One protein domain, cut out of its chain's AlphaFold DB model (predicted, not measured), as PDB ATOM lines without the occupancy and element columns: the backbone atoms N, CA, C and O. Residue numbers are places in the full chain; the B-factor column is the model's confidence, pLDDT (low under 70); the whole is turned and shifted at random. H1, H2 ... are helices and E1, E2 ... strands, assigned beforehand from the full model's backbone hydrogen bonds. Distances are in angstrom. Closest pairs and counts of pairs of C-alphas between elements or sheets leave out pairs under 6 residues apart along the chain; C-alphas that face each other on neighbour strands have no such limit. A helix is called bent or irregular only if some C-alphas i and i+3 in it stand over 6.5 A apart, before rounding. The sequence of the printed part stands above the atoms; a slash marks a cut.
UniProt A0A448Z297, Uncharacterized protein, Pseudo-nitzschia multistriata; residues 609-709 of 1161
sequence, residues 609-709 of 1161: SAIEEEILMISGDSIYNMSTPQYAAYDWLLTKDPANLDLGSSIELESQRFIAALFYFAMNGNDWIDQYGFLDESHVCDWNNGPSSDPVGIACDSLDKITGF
ATOM      1  N   SER A 609     213.721 152.129 246.612       71.94
ATOM      2  CA  SER A 609     213.897 153.490 246.078       71.94
ATOM      3  C   SER A 609     212.969 153.855 244.913       71.94
ATOM      4  O   SER A 609     212.523 154.991 244.847       71.94
ATOM      5  N   ALA A 610     212.665 152.927 244.000       76.31
ATOM      6  CA  ALA A 610     211.793 153.228 242.856       76.31
ATOM      7  C   ALA A 610     210.310 153.309 243.262       76.31
ATOM      8  O   ALA A 610     209.575 154.166 242.783       76.31
ATOM      9  N   ILE A 611     209.892 152.437 244.184       77.88
ATOM     10  CA  ILE A 611     208.537 152.424 244.749       77.88
ATOM     11  C   ILE A 611     208.341 153.628 245.687       77.88
ATOM     12  O   ILE A 611     207.282 154.247 245.679       77.88
ATOM     13  N   GLU A 612     209.377 154.011 246.439       83.62
ATOM     14  CA  GLU A 612     209.429 155.233 247.248       83.62
ATOM     15  C   GLU A 612     209.326 156.496 246.379       83.62
ATOM     16  O   GLU A 612     208.545 157.379 246.718       83.62
ATOM     17  N   GLU A 613     210.035 156.577 245.245       85.88
ATOM     18  CA  GLU A 613     209.927 157.707 244.307       85.88
ATOM     19  C   GLU A 613     208.497 157.870 243.749       85.88
ATOM     20  O   GLU A 613     207.970 158.984 243.768       85.88
ATOM     21  N   GLU A 614     207.833 156.788 243.325       86.31
ATOM     22  CA  GLU A 614     206.453 156.841 242.804       86.31
ATOM     23  C   GLU A 614     205.430 157.185 243.902       86.31
ATOM     24  O   GLU A 614     204.622 158.106 243.758       86.31
ATOM     25  N   ILE A 615     205.498 156.509 245.053       90.12
ATOM     26  CA  ILE A 615     204.593 156.755 246.185       90.12
ATOM     27  C   ILE A 615     204.785 158.173 246.756       90.12
ATOM     28  O   ILE A 615     203.816 158.797 247.201       90.12
ATOM     29  N   LEU A 616     205.995 158.736 246.675       91.25
ATOM     30  CA  LEU A 616     206.270 160.132 247.018       91.25
ATOM     31  C   LEU A 616     205.725 161.119 245.970       91.25
ATOM     32  O   LEU A 616     205.359 162.232 246.347       91.25
ATOM     33  N   MET A 617     205.565 160.740 244.695       90.06
ATOM     34  CA  MET A 617     204.789 161.548 243.740       90.06
ATOM     35  C   MET A 617     203.285 161.539 244.060       90.06
ATOM     36  O   MET A 617     202.650 162.590 243.973       90.06
ATOM     37  N   ILE A 618     202.730 160.397 244.488       92.31
ATOM     38  CA  ILE A 618     201.306 160.252 244.850       92.31
ATOM     39  C   ILE A 618     200.975 161.000 246.157       92.31
ATOM     40  O   ILE A 618     200.031 161.789 246.216       92.31
ATOM     41  N   SER A 619     201.746 160.762 247.224       93.62
ATOM     42  CA  SER A 619     201.425 161.204 248.596       93.62
ATOM     43  C   SER A 619     202.308 162.340 249.138       93.62
ATOM     44  O   SER A 619     201.933 162.996 250.121       93.62
ATOM     45  N   GLY A 620     203.468 162.609 248.530       93.31
ATOM     46  CA  GLY A 620     204.465 163.559 249.039       93.31
ATOM     47  C   GLY A 620     205.062 163.161 250.396       93.31
ATOM     48  O   GLY A 620     204.901 162.035 250.862       93.31
ATOM     49  N   ASP A 621     205.686 164.128 251.079       92.25
ATOM     50  CA  ASP A 621     206.380 163.957 252.375       92.25
ATOM     51  C   ASP A 621     205.519 163.359 253.515       92.25
ATOM     52  O   ASP A 621     206.038 163.032 254.585       92.25
ATOM     53  N   SER A 622     204.202 163.212 253.320       92.12
ATOM     54  CA  SER A 622     203.298 162.565 254.280       92.12
ATOM     55  C   SER A 622     203.714 161.124 254.605       92.12
ATOM     56  O   SER A 622     203.566 160.703 255.751       92.12
ATOM     57  N   ILE A 623     204.344 160.416 253.659       92.62
ATOM     58  CA  ILE A 623     204.833 159.035 253.832       92.62
ATOM     59  C   ILE A 623     205.986 158.905 254.834       92.62
ATOM     60  O   ILE A 623     206.307 157.798 255.250       92.62
ATOM     61  N   TYR A 624     206.586 160.020 255.267       91.88
ATOM     62  CA  TYR A 624     207.589 160.055 256.338       91.88
ATOM     63  C   TYR A 624     206.999 160.420 257.710       91.88
ATOM     64  O   TYR A 624     207.705 160.397 258.720       91.88
ATOM     65  N   ASN A 625     205.706 160.752 257.784       93.50
ATOM     66  CA  ASN A 625     205.027 161.102 259.027       93.50
ATOM     67  C   ASN A 625     204.264 159.895 259.592       93.50
ATOM     68  O   ASN A 625     203.130 159.628 259.194       93.50
ATOM     69  N   MET A 626     204.864 159.233 260.589       93.69
ATOM     70  CA  MET A 626     204.354 158.028 261.274       93.69
ATOM     71  C   MET A 626     202.952 158.149 261.909       93.69
ATOM     72  O   MET A 626     202.445 157.174 262.452       93.69
ATOM     73  N   SER A 627     202.330 159.331 261.904       94.38
ATOM     74  CA  SER A 627     200.953 159.561 262.371       94.38
ATOM     75  C   SER A 627     199.921 159.686 261.239       94.38
ATOM     76  O   SER A 627     198.792 160.092 261.501       94.38
ATOM     77  N   THR A 628     200.288 159.386 259.988       96.38
ATOM     78  CA  THR A 628     199.401 159.483 258.811       96.38
ATOM     79  C   THR A 628     199.000 158.106 258.268       96.38
ATOM     80  O   THR A 628     199.781 157.155 258.379       96.38
ATOM     81  N   PRO A 629     197.824 157.977 257.620       97.19
ATOM     82  CA  PRO A 629     197.473 156.756 256.899       97.19
ATOM     83  C   PRO A 629     198.365 156.535 255.662       97.19
ATOM     84  O   PRO A 629     198.592 155.388 255.289       97.19
ATOM     85  N   GLN A 630     198.947 157.595 255.080       97.00
ATOM     86  CA  GLN A 630     199.953 157.500 254.013       97.00
ATOM     87  C   GLN A 630     201.223 156.767 254.478       97.00
ATOM     88  O   GLN A 630     201.672 155.850 253.792       97.00
ATOM     89  N   TYR A 631     201.761 157.089 255.665       95.88
ATOM     90  CA  TYR A 631     202.843 156.295 256.266       95.88
ATOM     91  C   TYR A 631     202.390 154.854 256.528       95.88
ATOM     92  O   TYR A 631     203.122 153.924 256.209       95.88
ATOM     93  N   ALA A 632     201.195 154.646 257.095       96.69
ATOM     94  CA  ALA A 632     200.720 153.303 257.444       96.69
ATOM     95  C   ALA A 632     200.602 152.374 256.220       96.69
ATOM     96  O   ALA A 632     201.031 151.223 256.283       96.69
ATOM     97  N   ALA A 633     200.100 152.888 255.092       96.50
ATOM     98  CA  ALA A 633     200.037 152.160 253.826       96.50
ATOM     99  C   ALA A 633     201.431 151.842 253.256       96.50
ATOM    100  O   ALA A 633     201.666 150.730 252.791       96.50
ATOM    101  N   TYR A 634     202.365 152.794 253.336       94.38
ATOM    102  CA  TYR A 634     203.744 152.636 252.861       94.38
ATOM    103  C   TYR A 634     204.552 151.635 253.713       94.38
ATOM    104  O   TYR A 634     205.223 150.753 253.176       94.38
ATOM    105  N   ASP A 635     204.435 151.709 255.043       93.62
ATOM    106  CA  ASP A 635     205.060 150.779 255.996       93.62
ATOM    107  C   ASP A 635     204.470 149.364 255.883       93.62
ATOM    108  O   ASP A 635     205.216 148.381 255.909       93.62
ATOM    109  N   TRP A 636     203.153 149.239 255.667       93.88
ATOM    110  CA  TRP A 636     202.525 147.955 255.345       93.88
ATOM    111  C   TRP A 636     203.085 147.371 254.041       93.88
ATOM    112  O   TRP A 636     203.568 146.237 254.048       93.88
ATOM    113  N   LEU A 637     203.104 148.150 252.954       91.12
ATOM    114  CA  LEU A 637     203.552 147.684 251.640       91.12
ATOM    115  C   LEU A 637     204.999 147.157 251.690       91.12
ATOM    116  O   LEU A 637     205.284 146.055 251.228       91.12
ATOM    117  N   LEU A 638     205.910 147.905 252.323       88.00
ATOM    118  CA  LEU A 638     207.322 147.520 252.416       88.00
ATOM    119  C   LEU A 638     207.622 146.434 253.466       88.00
ATOM    120  O   LEU A 638     208.609 145.711 253.311       88.00
ATOM    121  N   THR A 639     206.843 146.321 254.553       88.44
ATOM    122  CA  THR A 639     207.180 145.430 255.690       88.44
ATOM    123  C   THR A 639     206.249 144.235 255.893       88.44
ATOM    124  O   THR A 639     206.588 143.346 256.687       88.44
ATOM    125  N   LYS A 640     205.090 144.202 255.226       86.75
ATOM    126  CA  LYS A 640     204.074 143.132 255.309       86.75
ATOM    127  C   LYS A 640     203.800 142.475 253.964       86.75
ATOM    128  O   LYS A 640     203.646 141.263 253.937       86.75
ATOM    129  N   ASP A 641     203.831 143.247 252.883       87.25
ATOM    130  CA  ASP A 641     203.516 142.789 251.526       87.25
ATOM    131  C   ASP A 641     204.718 142.709 250.538       87.25
ATOM    132  O   ASP A 641     204.516 142.753 249.323       87.25
ATOM    133  N   PRO A 642     205.994 142.526 250.963       82.75
ATOM    134  CA  PRO A 642     207.144 142.604 250.051       82.75
ATOM    135  C   PRO A 642     207.212 141.462 249.017       82.75
ATOM    136  O   PRO A 642     208.113 141.448 248.184       82.75
ATOM    137  N   ALA A 643     206.301 140.485 249.081       79.75
ATOM    138  CA  ALA A 643     206.166 139.418 248.092       79.75
ATOM    139  C   ALA A 643     205.483 139.883 246.791       79.75
ATOM    140  O   ALA A 643     205.720 139.276 245.748       79.75
ATOM    141  N   ASN A 644     204.684 140.955 246.846       79.50
ATOM    142  CA  ASN A 644     203.961 141.522 245.702       79.50
ATOM    143  C   ASN A 644     204.692 142.714 245.047       79.50
ATOM    144  O   ASN A 644     204.121 143.393 244.201       79.50
ATOM    145  N   LEU A 645     205.956 142.962 245.416       76.81
ATOM    146  CA  LEU A 645     206.796 144.032 244.867       76.81
ATOM    147  C   LEU A 645     207.814 143.464 243.860       76.81
ATOM    148  O   LEU A 645     208.938 143.118 244.232       76.81
ATOM    149  N   ASP A 646     207.433 143.362 242.583       67.06
ATOM    150  CA  ASP A 646     208.299 142.834 241.515       67.06
ATOM    151  C   ASP A 646     208.886 143.957 240.640       67.06
ATOM    152  O   ASP A 646     208.172 144.732 240.011       67.06
ATOM    153  N   LEU A 647     210.215 143.996 240.507       53.88
ATOM    154  CA  LEU A 647     210.928 144.913 239.604       53.88
ATOM    155  C   LEU A 647     210.631 144.664 238.105       53.88
ATOM    156  O   LEU A 647     211.064 145.449 237.261       53.88
ATOM    157  N   GLY A 648     209.945 143.567 237.763       53.38
ATOM    158  CA  GLY A 648     209.399 143.279 236.431       53.38
ATOM    159  C   GLY A 648     207.918 143.646 236.228       53.38
ATOM    160  O   GLY A 648     207.405 143.421 235.129       53.38
ATOM    161  N   SER A 649     207.246 144.172 237.255       61.06
ATOM    162  CA  SER A 649     205.829 144.563 237.255       61.06
ATOM    163  C   SER A 649     205.554 145.855 236.465       61.06
ATOM    164  O   SER A 649     206.472 146.556 236.028       61.06
ATOM    165  N   SER A 650     204.272 146.188 236.285       67.12
ATOM    166  CA  SER A 650     203.855 147.547 235.919       67.12
ATOM    167  C   SER A 650     203.620 148.323 237.208       67.12
ATOM    168  O   SER A 650     202.710 147.956 237.938       67.12
ATOM    169  N   ILE A 651     204.364 149.415 237.429       74.12
ATOM    170  CA  ILE A 651     204.334 150.260 238.650       74.12
ATOM    171  C   ILE A 651     202.926 150.768 239.043       74.12
ATOM    172  O   ILE A 651     202.658 151.174 240.174       74.12
ATOM    173  N   GLU A 652     202.009 150.714 238.081       78.75
ATOM    174  CA  GLU A 652     200.566 150.908 238.190       78.75
ATOM    175  C   GLU A 652     199.880 149.910 239.149       78.75
ATOM    176  O   GLU A 652     198.912 150.270 239.812       78.75
ATOM    177  N   LEU A 653     200.364 148.670 239.270       81.56
ATOM    178  CA  LEU A 653     199.822 147.649 240.176       81.56
ATOM    179  C   LEU A 653     200.224 147.927 241.629       81.56
ATOM    180  O   LEU A 653     199.357 147.963 242.503       81.56
ATOM    181  N   GLU A 654     201.504 148.210 241.888       85.94
ATOM    182  CA  GLU A 654     201.988 148.620 243.211       85.94
ATOM    183  C   GLU A 654     201.307 149.918 243.666       85.94
ATOM    184  O   GLU A 654     200.891 150.028 244.819       85.94
ATOM    185  N   SER A 655     201.112 150.872 242.748       89.19
ATOM    186  CA  SER A 655     200.413 152.136 243.021       89.19
ATOM    187  C   SER A 655     198.938 151.924 243.374       89.19
ATOM    188  O   SER A 655     198.459 152.467 244.370       89.19
ATOM    189  N   GLN A 656     198.213 151.087 242.623       92.19
ATOM    190  CA  GLN A 656     196.823 150.738 242.940       92.19
ATOM    191  C   GLN A 656     196.698 150.046 244.302       92.19
ATOM    192  O   GLN A 656     195.824 150.387 245.101       92.19
ATOM    193  N   ARG A 657     197.608 149.113 244.593       92.44
ATOM    194  CA  ARG A 657     197.669 148.365 245.853       92.44
ATOM    195  C   ARG A 657     198.007 149.270 247.044       92.44
ATOM    196  O   ARG A 657     197.365 149.162 248.089       92.44
ATOM    197  N   PHE A 658     198.919 150.228 246.864       94.50
ATOM    198  CA  PHE A 658     199.193 151.290 247.834       94.50
ATOM    199  C   PHE A 658     197.961 152.169 248.094       94.50
ATOM    200  O   PHE A 658     197.635 152.414 249.253       94.50
ATOM    201  N   ILE A 659     197.242 152.618 247.056       96.25
ATOM    202  CA  ILE A 659     196.068 153.493 247.232       96.25
ATOM    203  C   ILE A 659     194.901 152.736 247.891       96.25
ATOM    204  O   ILE A 659     194.210 153.304 248.736       96.25
ATOM    205  N   ALA A 660     194.711 151.446 247.593       95.56
ATOM    206  CA  ALA A 660     193.737 150.604 248.291       95.56
ATOM    207  C   ALA A 660     194.089 150.418 249.782       95.56
ATOM    208  O   ALA A 660     193.216 150.541 250.644       95.56
ATOM    209  N   ALA A 661     195.370 150.202 250.111       96.19
ATOM    210  CA  ALA A 661     195.836 150.150 251.498       96.19
ATOM    211  C   ALA A 661     195.698 151.511 252.211       96.19
ATOM    212  O   ALA A 661     195.262 151.570 253.361       96.19
ATOM    213  N   LEU A 662     195.996 152.619 251.523       97.62
ATOM    214  CA  LEU A 662     195.769 153.983 252.008       97.62
ATOM    215  C   LEU A 662     194.287 154.235 252.287       97.62
ATOM    216  O   LEU A 662     193.968 154.794 253.331       97.62
ATOM    217  N   PHE A 663     193.379 153.793 251.415       97.25
ATOM    218  CA  PHE A 663     191.941 153.887 251.664       97.25
ATOM    219  C   PHE A 663     191.545 153.128 252.938       97.25
ATOM    220  O   PHE A 663     190.906 153.713 253.811       97.25
ATOM    221  N   TYR A 664     191.992 151.876 253.095       96.12
ATOM    222  CA  TYR A 664     191.763 151.085 254.310       96.12
ATOM    223  C   TYR A 664     192.261 151.823 255.566       96.12
ATOM    224  O   TYR A 664     191.486 152.048 256.495       96.12
ATOM    225  N   PHE A 665     193.516 152.290 255.599       97.31
ATOM    226  CA  PHE A 665     194.045 152.997 256.774       97.31
ATOM    227  C   PHE A 665     193.393 154.370 257.008       97.31
ATOM    228  O   PHE A 665     193.163 154.741 258.158       97.31
ATOM    229  N   ALA A 666     193.058 155.120 255.953       97.50
ATOM    230  CA  ALA A 666     192.413 156.431 256.061       97.50
ATOM    231  C   ALA A 666     190.968 156.337 256.571       97.50
ATOM    232  O   ALA A 666     190.523 157.236 257.279       97.50
ATOM    233  N   MET A 667     190.261 155.249 256.247       96.56
ATOM    234  CA  MET A 667     188.907 154.923 256.718       96.56
ATOM    235  C   MET A 667     188.885 154.128 258.036       96.56
ATOM    236  O   MET A 667     187.839 153.578 258.387       96.56
ATOM    237  N   ASN A 668     190.017 154.037 258.746       95.69
ATOM    238  CA  ASN A 668     190.164 153.301 260.005       95.69
ATOM    239  C   ASN A 668     189.799 151.800 259.901       95.69
ATOM    240  O   ASN A 668     189.087 151.255 260.741       95.69
ATOM    241  N   GLY A 669     190.319 151.133 258.864       93.19
ATOM    242  CA  GLY A 669     190.007 149.755 258.460       93.19
ATOM    243  C   GLY A 669     190.009 148.695 259.559       93.19
ATOM    244  O   GLY A 669     189.180 147.794 259.542       93.19
ATOM    245  N   ASN A 670     190.876 148.844 260.562       92.38
ATOM    246  CA  ASN A 670     190.979 147.898 261.677       92.38
ATOM    247  C   ASN A 670     189.726 147.861 262.581       92.38
ATOM    248  O   ASN A 670     189.578 146.914 263.352       92.38
ATOM    249  N   ASP A 671     188.835 148.855 262.471       93.38
ATOM    250  CA  ASP A 671     187.551 148.927 263.181       93.38
ATOM    251  C   ASP A 671     186.330 148.724 262.242       93.38
ATOM    252  O   ASP A 671     185.191 148.925 262.670       93.38
ATOM    253  N   TRP A 672     186.521 148.334 260.970       91.88
ATOM    254  CA  TRP A 672     185.408 147.956 260.076       91.88
ATOM    255  C   TRP A 672     184.707 146.674 260.559       91.88
ATOM    256  O   TRP A 672     185.314 145.853 261.252       91.88
ATOM    257  N   ILE A 673     183.441 146.480 260.171       88.56
ATOM    258  CA  ILE A 673     182.635 145.304 260.559       88.56
ATOM    259  C   ILE A 673     183.119 144.036 259.838       88.56
ATOM    260  O   ILE A 673     183.281 142.987 260.464       88.56
ATOM    261  N   ASP A 674     183.372 144.150 258.537       83.94
ATOM    262  CA  ASP A 674     184.019 143.164 257.686       83.94
ATOM    263  C   ASP A 674     185.339 143.737 257.145       83.94
ATOM    264  O   ASP A 674     185.403 144.836 256.586       83.94
ATOM    265  N   GLN A 675     186.405 142.970 257.352       83.12
ATOM    266  CA  GLN A 675     187.792 143.266 256.982       83.12
ATOM    267  C   GLN A 675     188.353 142.153 256.075       83.12
ATOM    268  O   GLN A 675     189.557 142.090 255.829       83.12
ATOM    269  N   TYR A 676     187.514 141.213 255.626       76.00
ATOM    270  CA  TYR A 676     187.968 139.947 255.066       76.00
ATOM    271  C   TYR A 676     188.712 140.119 253.733       76.00
ATOM    272  O   TYR A 676     188.184 140.645 252.755       76.00
ATOM    273  N   GLY A 677     189.960 139.646 253.698       81.06
ATOM    274  CA  GLY A 677     190.845 139.734 252.535       81.06
ATOM    275  C   GLY A 677     191.517 141.095 252.332       81.06
ATOM    276  O   GLY A 677     192.452 141.172 251.542       81.06
ATOM    277  N   PHE A 678     191.122 142.155 253.049       89.12
ATOM    278  CA  PHE A 678     191.844 143.428 252.998       89.12
ATOM    279  C   PHE A 678     193.246 143.282 253.596       89.12
ATOM    280  O   PHE A 678     193.427 142.644 254.633       89.12
ATOM    281  N   LEU A 679     194.235 143.909 252.946       90.69
ATOM    282  CA  LEU A 679     195.653 143.849 253.324       90.69
ATOM    283  C   LEU A 679     196.280 142.432 253.326       90.69
ATOM    284  O   LEU A 679     197.334 142.234 253.937       90.69
ATOM    285  N   ASP A 680     195.663 141.464 252.639       87.75
ATOM    286  CA  ASP A 680     196.191 140.105 252.440       87.75
ATOM    287  C   ASP A 680     197.146 140.034 251.224       87.75
ATOM    288  O   ASP A 680     197.088 140.864 250.312       87.75
ATOM    289  N   GLU A 681     198.010 139.012 251.185       84.50
ATOM    290  CA  GLU A 681     198.983 138.743 250.107       84.50
ATOM    291  C   GLU A 681     198.310 138.399 248.754       84.50
ATOM    292  O   GLU A 681     198.989 138.328 247.728       84.50
ATOM    293  N   SER A 682     196.986 138.191 248.740       86.69
ATOM    294  CA  SER A 682     196.137 138.009 247.551       86.69
ATOM    295  C   SER A 682     196.092 139.257 246.657       86.69
ATOM    296  O   SER A 682     196.521 140.338 247.069       86.69
ATOM    297  N   HIS A 683     195.590 139.146 245.418       86.50
ATOM    298  CA  HIS A 683     195.553 140.302 244.518       86.50
ATOM    299  C   HIS A 683     194.606 141.386 245.056       86.50
ATOM    300  O   HIS A 683     193.653 141.084 245.768       86.50
ATOM    301  N   VAL A 684     194.814 142.663 244.710       87.75
ATOM    302  CA  VAL A 684     193.952 143.751 245.232       87.75
ATOM    303  C   VAL A 684     192.486 143.594 244.791       87.75
ATOM    304  O   VAL A 684     191.566 144.001 245.491       87.75
ATOM    305  N   CYS A 685     192.264 142.906 243.669       86.44
ATOM    306  CA  CYS A 685     190.946 142.520 243.160       86.44
ATOM    307  C   CYS A 685     190.336 141.279 243.844       86.44
ATOM    308  O   CYS A 685     189.196 140.938 243.544       86.44
ATOM    309  N   ASP A 686     191.072 140.617 244.743       85.94
ATOM    310  CA  ASP A 686     190.578 139.573 245.653       85.94
ATOM    311  C   ASP A 686     190.203 140.157 247.036       85.94
ATOM    312  O   ASP A 686     189.715 139.432 247.910       85.94
ATOM    313  N   TRP A 687     190.393 141.466 247.265       86.44
ATOM    314  CA  TRP A 687     189.980 142.177 248.488       86.44
ATOM    315  C   TRP A 687     188.463 142.463 248.462       86.44
ATOM    316  O   TRP A 687     188.005 143.603 248.563       86.44
ATOM    317  N   ASN A 688     187.689 141.402 248.224       70.94
ATOM    318  CA  ASN A 688     186.231 141.371 248.075       70.94
ATOM    319  C   ASN A 688     185.602 140.015 248.471       70.94
ATOM    320  O   ASN A 688     184.424 139.774 248.214       70.94
ATOM    321  N   ASN A 689     186.378 139.106 249.077       59.59
ATOM    322  CA  ASN A 689     185.991 137.709 249.324       59.59
ATOM    323  C   ASN A 689     185.051 137.512 250.542       59.59
ATOM    324  O   ASN A 689     185.132 136.503 251.247       59.59
ATOM    325  N   GLY A 690     184.144 138.461 250.790       56.12
ATOM    326  CA  GLY A 690     183.059 138.292 251.756       56.12
ATOM    327  C   GLY A 690     182.140 137.113 251.379       56.12
ATOM    328  O   GLY A 690     182.035 136.749 250.206       56.12
ATOM    329  N   PRO A 691     181.438 136.478 252.337       47.44
ATOM    330  CA  PRO A 691     180.615 135.287 252.085       47.44
ATOM    331  C   PRO A 691     179.266 135.569 251.380       47.44
ATOM    332  O   PRO A 691     178.378 134.711 251.389       47.44
ATOM    333  N   SER A 692     179.084 136.766 250.816       52.56
ATOM    334  CA  SER A 692     177.866 137.263 250.164       52.56
ATOM    335  C   SER A 692     177.826 136.990 248.654       52.56
ATOM    336  O   SER A 692     178.832 136.708 248.011       52.56
ATOM    337  N   SER A 693     176.628 137.091 248.068       44.50
ATOM    338  CA  SER A 693     176.402 137.107 246.611       44.50
ATOM    339  C   SER A 693     176.881 138.391 245.927       44.50
ATOM    340  O   SER A 693     177.031 138.420 244.706       44.50
ATOM    341  N   ASP A 694     177.096 139.433 246.721       52.91
ATOM    342  CA  ASP A 694     177.254 140.814 246.292       52.91
ATOM    343  C   ASP A 694     178.682 141.280 246.616       52.91
ATOM    344  O   ASP A 694     179.186 140.955 247.700       52.91
ATOM    345  N   PRO A 695     179.359 141.989 245.689       55.16
ATOM    346  CA  PRO A 695     180.782 142.297 245.793       55.16
ATOM    347  C   PRO A 695     181.034 143.436 246.789       55.16
ATOM    348  O   PRO A 695     181.126 144.601 246.410       55.16
ATOM    349  N   VAL A 696     181.155 143.088 248.070       69.69
ATOM    350  CA  VAL A 696     181.597 144.005 249.127       69.69
ATOM    351  C   VAL A 696     183.124 144.051 249.123       69.69
ATOM    352  O   VAL A 696     183.767 143.053 249.440       69.69
ATOM    353  N   GLY A 697     183.711 145.193 248.764       85.62
ATOM    354  CA  GLY A 697     185.158 145.400 248.740       85.62
ATOM    355  C   GLY A 697     185.648 146.209 247.537       85.62
ATOM    356  O   GLY A 697     185.041 147.211 247.148       85.62
ATOM    357  N   ILE A 698     186.774 145.780 246.965       90.31
ATOM    358  CA  ILE A 698     187.375 146.366 245.759       90.31
ATOM    359  C   ILE A 698     186.778 145.726 244.494       90.31
ATOM    360  O   ILE A 698     186.743 144.501 244.350       90.31
ATOM    361  N   ALA A 699     186.335 146.568 243.558       89.81
ATOM    362  CA  ALA A 699     185.886 146.168 242.228       89.81
ATOM    363  C   ALA A 699     186.998 146.399 241.193       89.81
ATOM    364  O   ALA A 699     187.683 147.424 241.244       89.81
ATOM    365  N   CYS A 700     187.149 145.472 240.242       90.50
ATOM    366  CA  CYS A 700     188.147 145.553 239.173       90.50
ATOM    367  C   CYS A 700     187.594 145.212 237.780       90.50
ATOM    368  O   CYS A 700     186.517 144.625 237.645       90.50
ATOM    369  N   ASP A 701     188.346 145.570 236.736       89.44
ATOM    370  CA  ASP A 701     188.096 145.170 235.349       89.44
ATOM    371  C   ASP A 701     188.776 143.829 234.974       89.44
ATOM    372  O   ASP A 701     189.372 143.140 235.798       89.44
ATOM    373  N   SER A 702     188.688 143.442 233.696       87.12
ATOM    374  CA  SER A 702     189.332 142.232 233.152       87.12
ATOM    375  C   SER A 702     190.845 142.354 232.889       87.12
ATOM    376  O   SER A 702     191.426 141.447 232.287       87.12
ATOM    377  N   LEU A 703     191.457 143.483 233.252       88.00
ATOM    378  CA  LEU A 703     192.890 143.777 233.173       88.00
ATOM    379  C   LEU A 703     193.491 143.992 234.573       88.00
ATOM    380  O   LEU A 703     194.590 144.532 234.687       88.00
ATOM    381  N   ASP A 704     192.772 143.552 235.610       87.06
ATOM    382  CA  ASP A 704     193.165 143.607 237.017       87.06
ATOM    383  C   ASP A 704     193.340 145.044 237.564       87.06
ATOM    384  O   ASP A 704     194.019 145.256 238.571       87.06
ATOM    385  N   LYS A 705     192.692 146.041 236.932       90.56
ATOM    386  CA  LYS A 705     192.647 147.431 237.414       90.56
ATOM    387  C   LYS A 705     191.457 147.707 238.323       90.56
ATOM    388  O   LYS A 705     190.355 147.255 238.029       90.56
ATOM    389  N   ILE A 706     191.646 148.540 239.348       93.56
ATOM    390  CA  ILE A 706     190.594 149.001 240.266       93.56
ATOM    391  C   ILE A 706     189.608 149.921 239.530       93.56
ATOM    392  O   ILE A 706     189.943 151.042 239.151       93.56
ATOM    393  N   THR A 707     188.363 149.464 239.398       94.62
ATOM    394  CA  THR A 707     187.242 150.206 238.800       94.62
ATOM    395  C   THR A 707     186.236 150.718 239.825       94.62
ATOM    396  O   THR A 707     185.318 151.455 239.456       94.62
ATOM    397  N   GLY A 708     186.392 150.392 241.109       94.12
ATOM    398  CA  GLY A 708     185.579 151.003 242.151       94.12
ATOM    399  C   GLY A 708     185.789 150.475 243.564       94.12
ATOM    400  O   GLY A 708     186.461 149.472 243.793       94.12
ATOM    401  N   PHE A 709     185.155 151.170 244.505       94.25
ATOM    402  CA  PHE A 709     185.045 150.784 245.911       94.25
ATOM    403  C   PHE A 709     183.558 150.614 246.231       94.25
ATOM    404  O   PHE A 709     182.781 151.553 246.039       94.25
TER     405      PHE A 709
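Overview. This is residues 609 to 709 of the 1161 residues of an uncharacterized protein of Pseudo-nitzschia multistriata (UniProt A0A448Z297). Helix H3 stands between a small two-strand hairpin, E1 and E2, and the helical hairpin H1 and H2; unnamed residues 667 to 696 loop out on the strands' side. The printed part has 101 residues with three named helices, then two named strands, antiparallel: mostly helix. It is compact, radius of gyration of the C-alphas 13.4 A, spanning 40 by 32 by 21 A.

Along the chain. Find E1 at residues 697 to 700 and E2 at 706 to 709, ending at C-alpha 709 (185.045, 150.784, 245.911). H3, 651 to 666, runs 22.0 A; H2, 629 to 639, 15.0 A. H1, 609 to 624, 13.7 A, starts at (213.897, 153.490, 246.078); it is irregular, C-alphas 618 and 621 being 9.8 A apart.

Arrangement. Between E1 and E2, N 699 and O 708 are 2.9 A apart, within hydrogen-bond range. Closest C-alphas of H3 and E2, Gln 656 and Ile 706, are 7.0 A apart. H2 touches H3 at Ala 633 and Leu 662, closest C-alphas 5.0 A apart, a steep tilt of 54 degrees. H1 touches H2 at Ile 623 and Tyr 631, closest C-alphas 4.2 A apart. Every O i to N i+4 pair is within range in H2 and H3, 8 of 12 in H1.

Size, cuts and confidence. The printed part has no cut; links H2 to H3 and H3 to E1 are long. Residues 646 to 650 and 689 to 696 have pLDDT under 70.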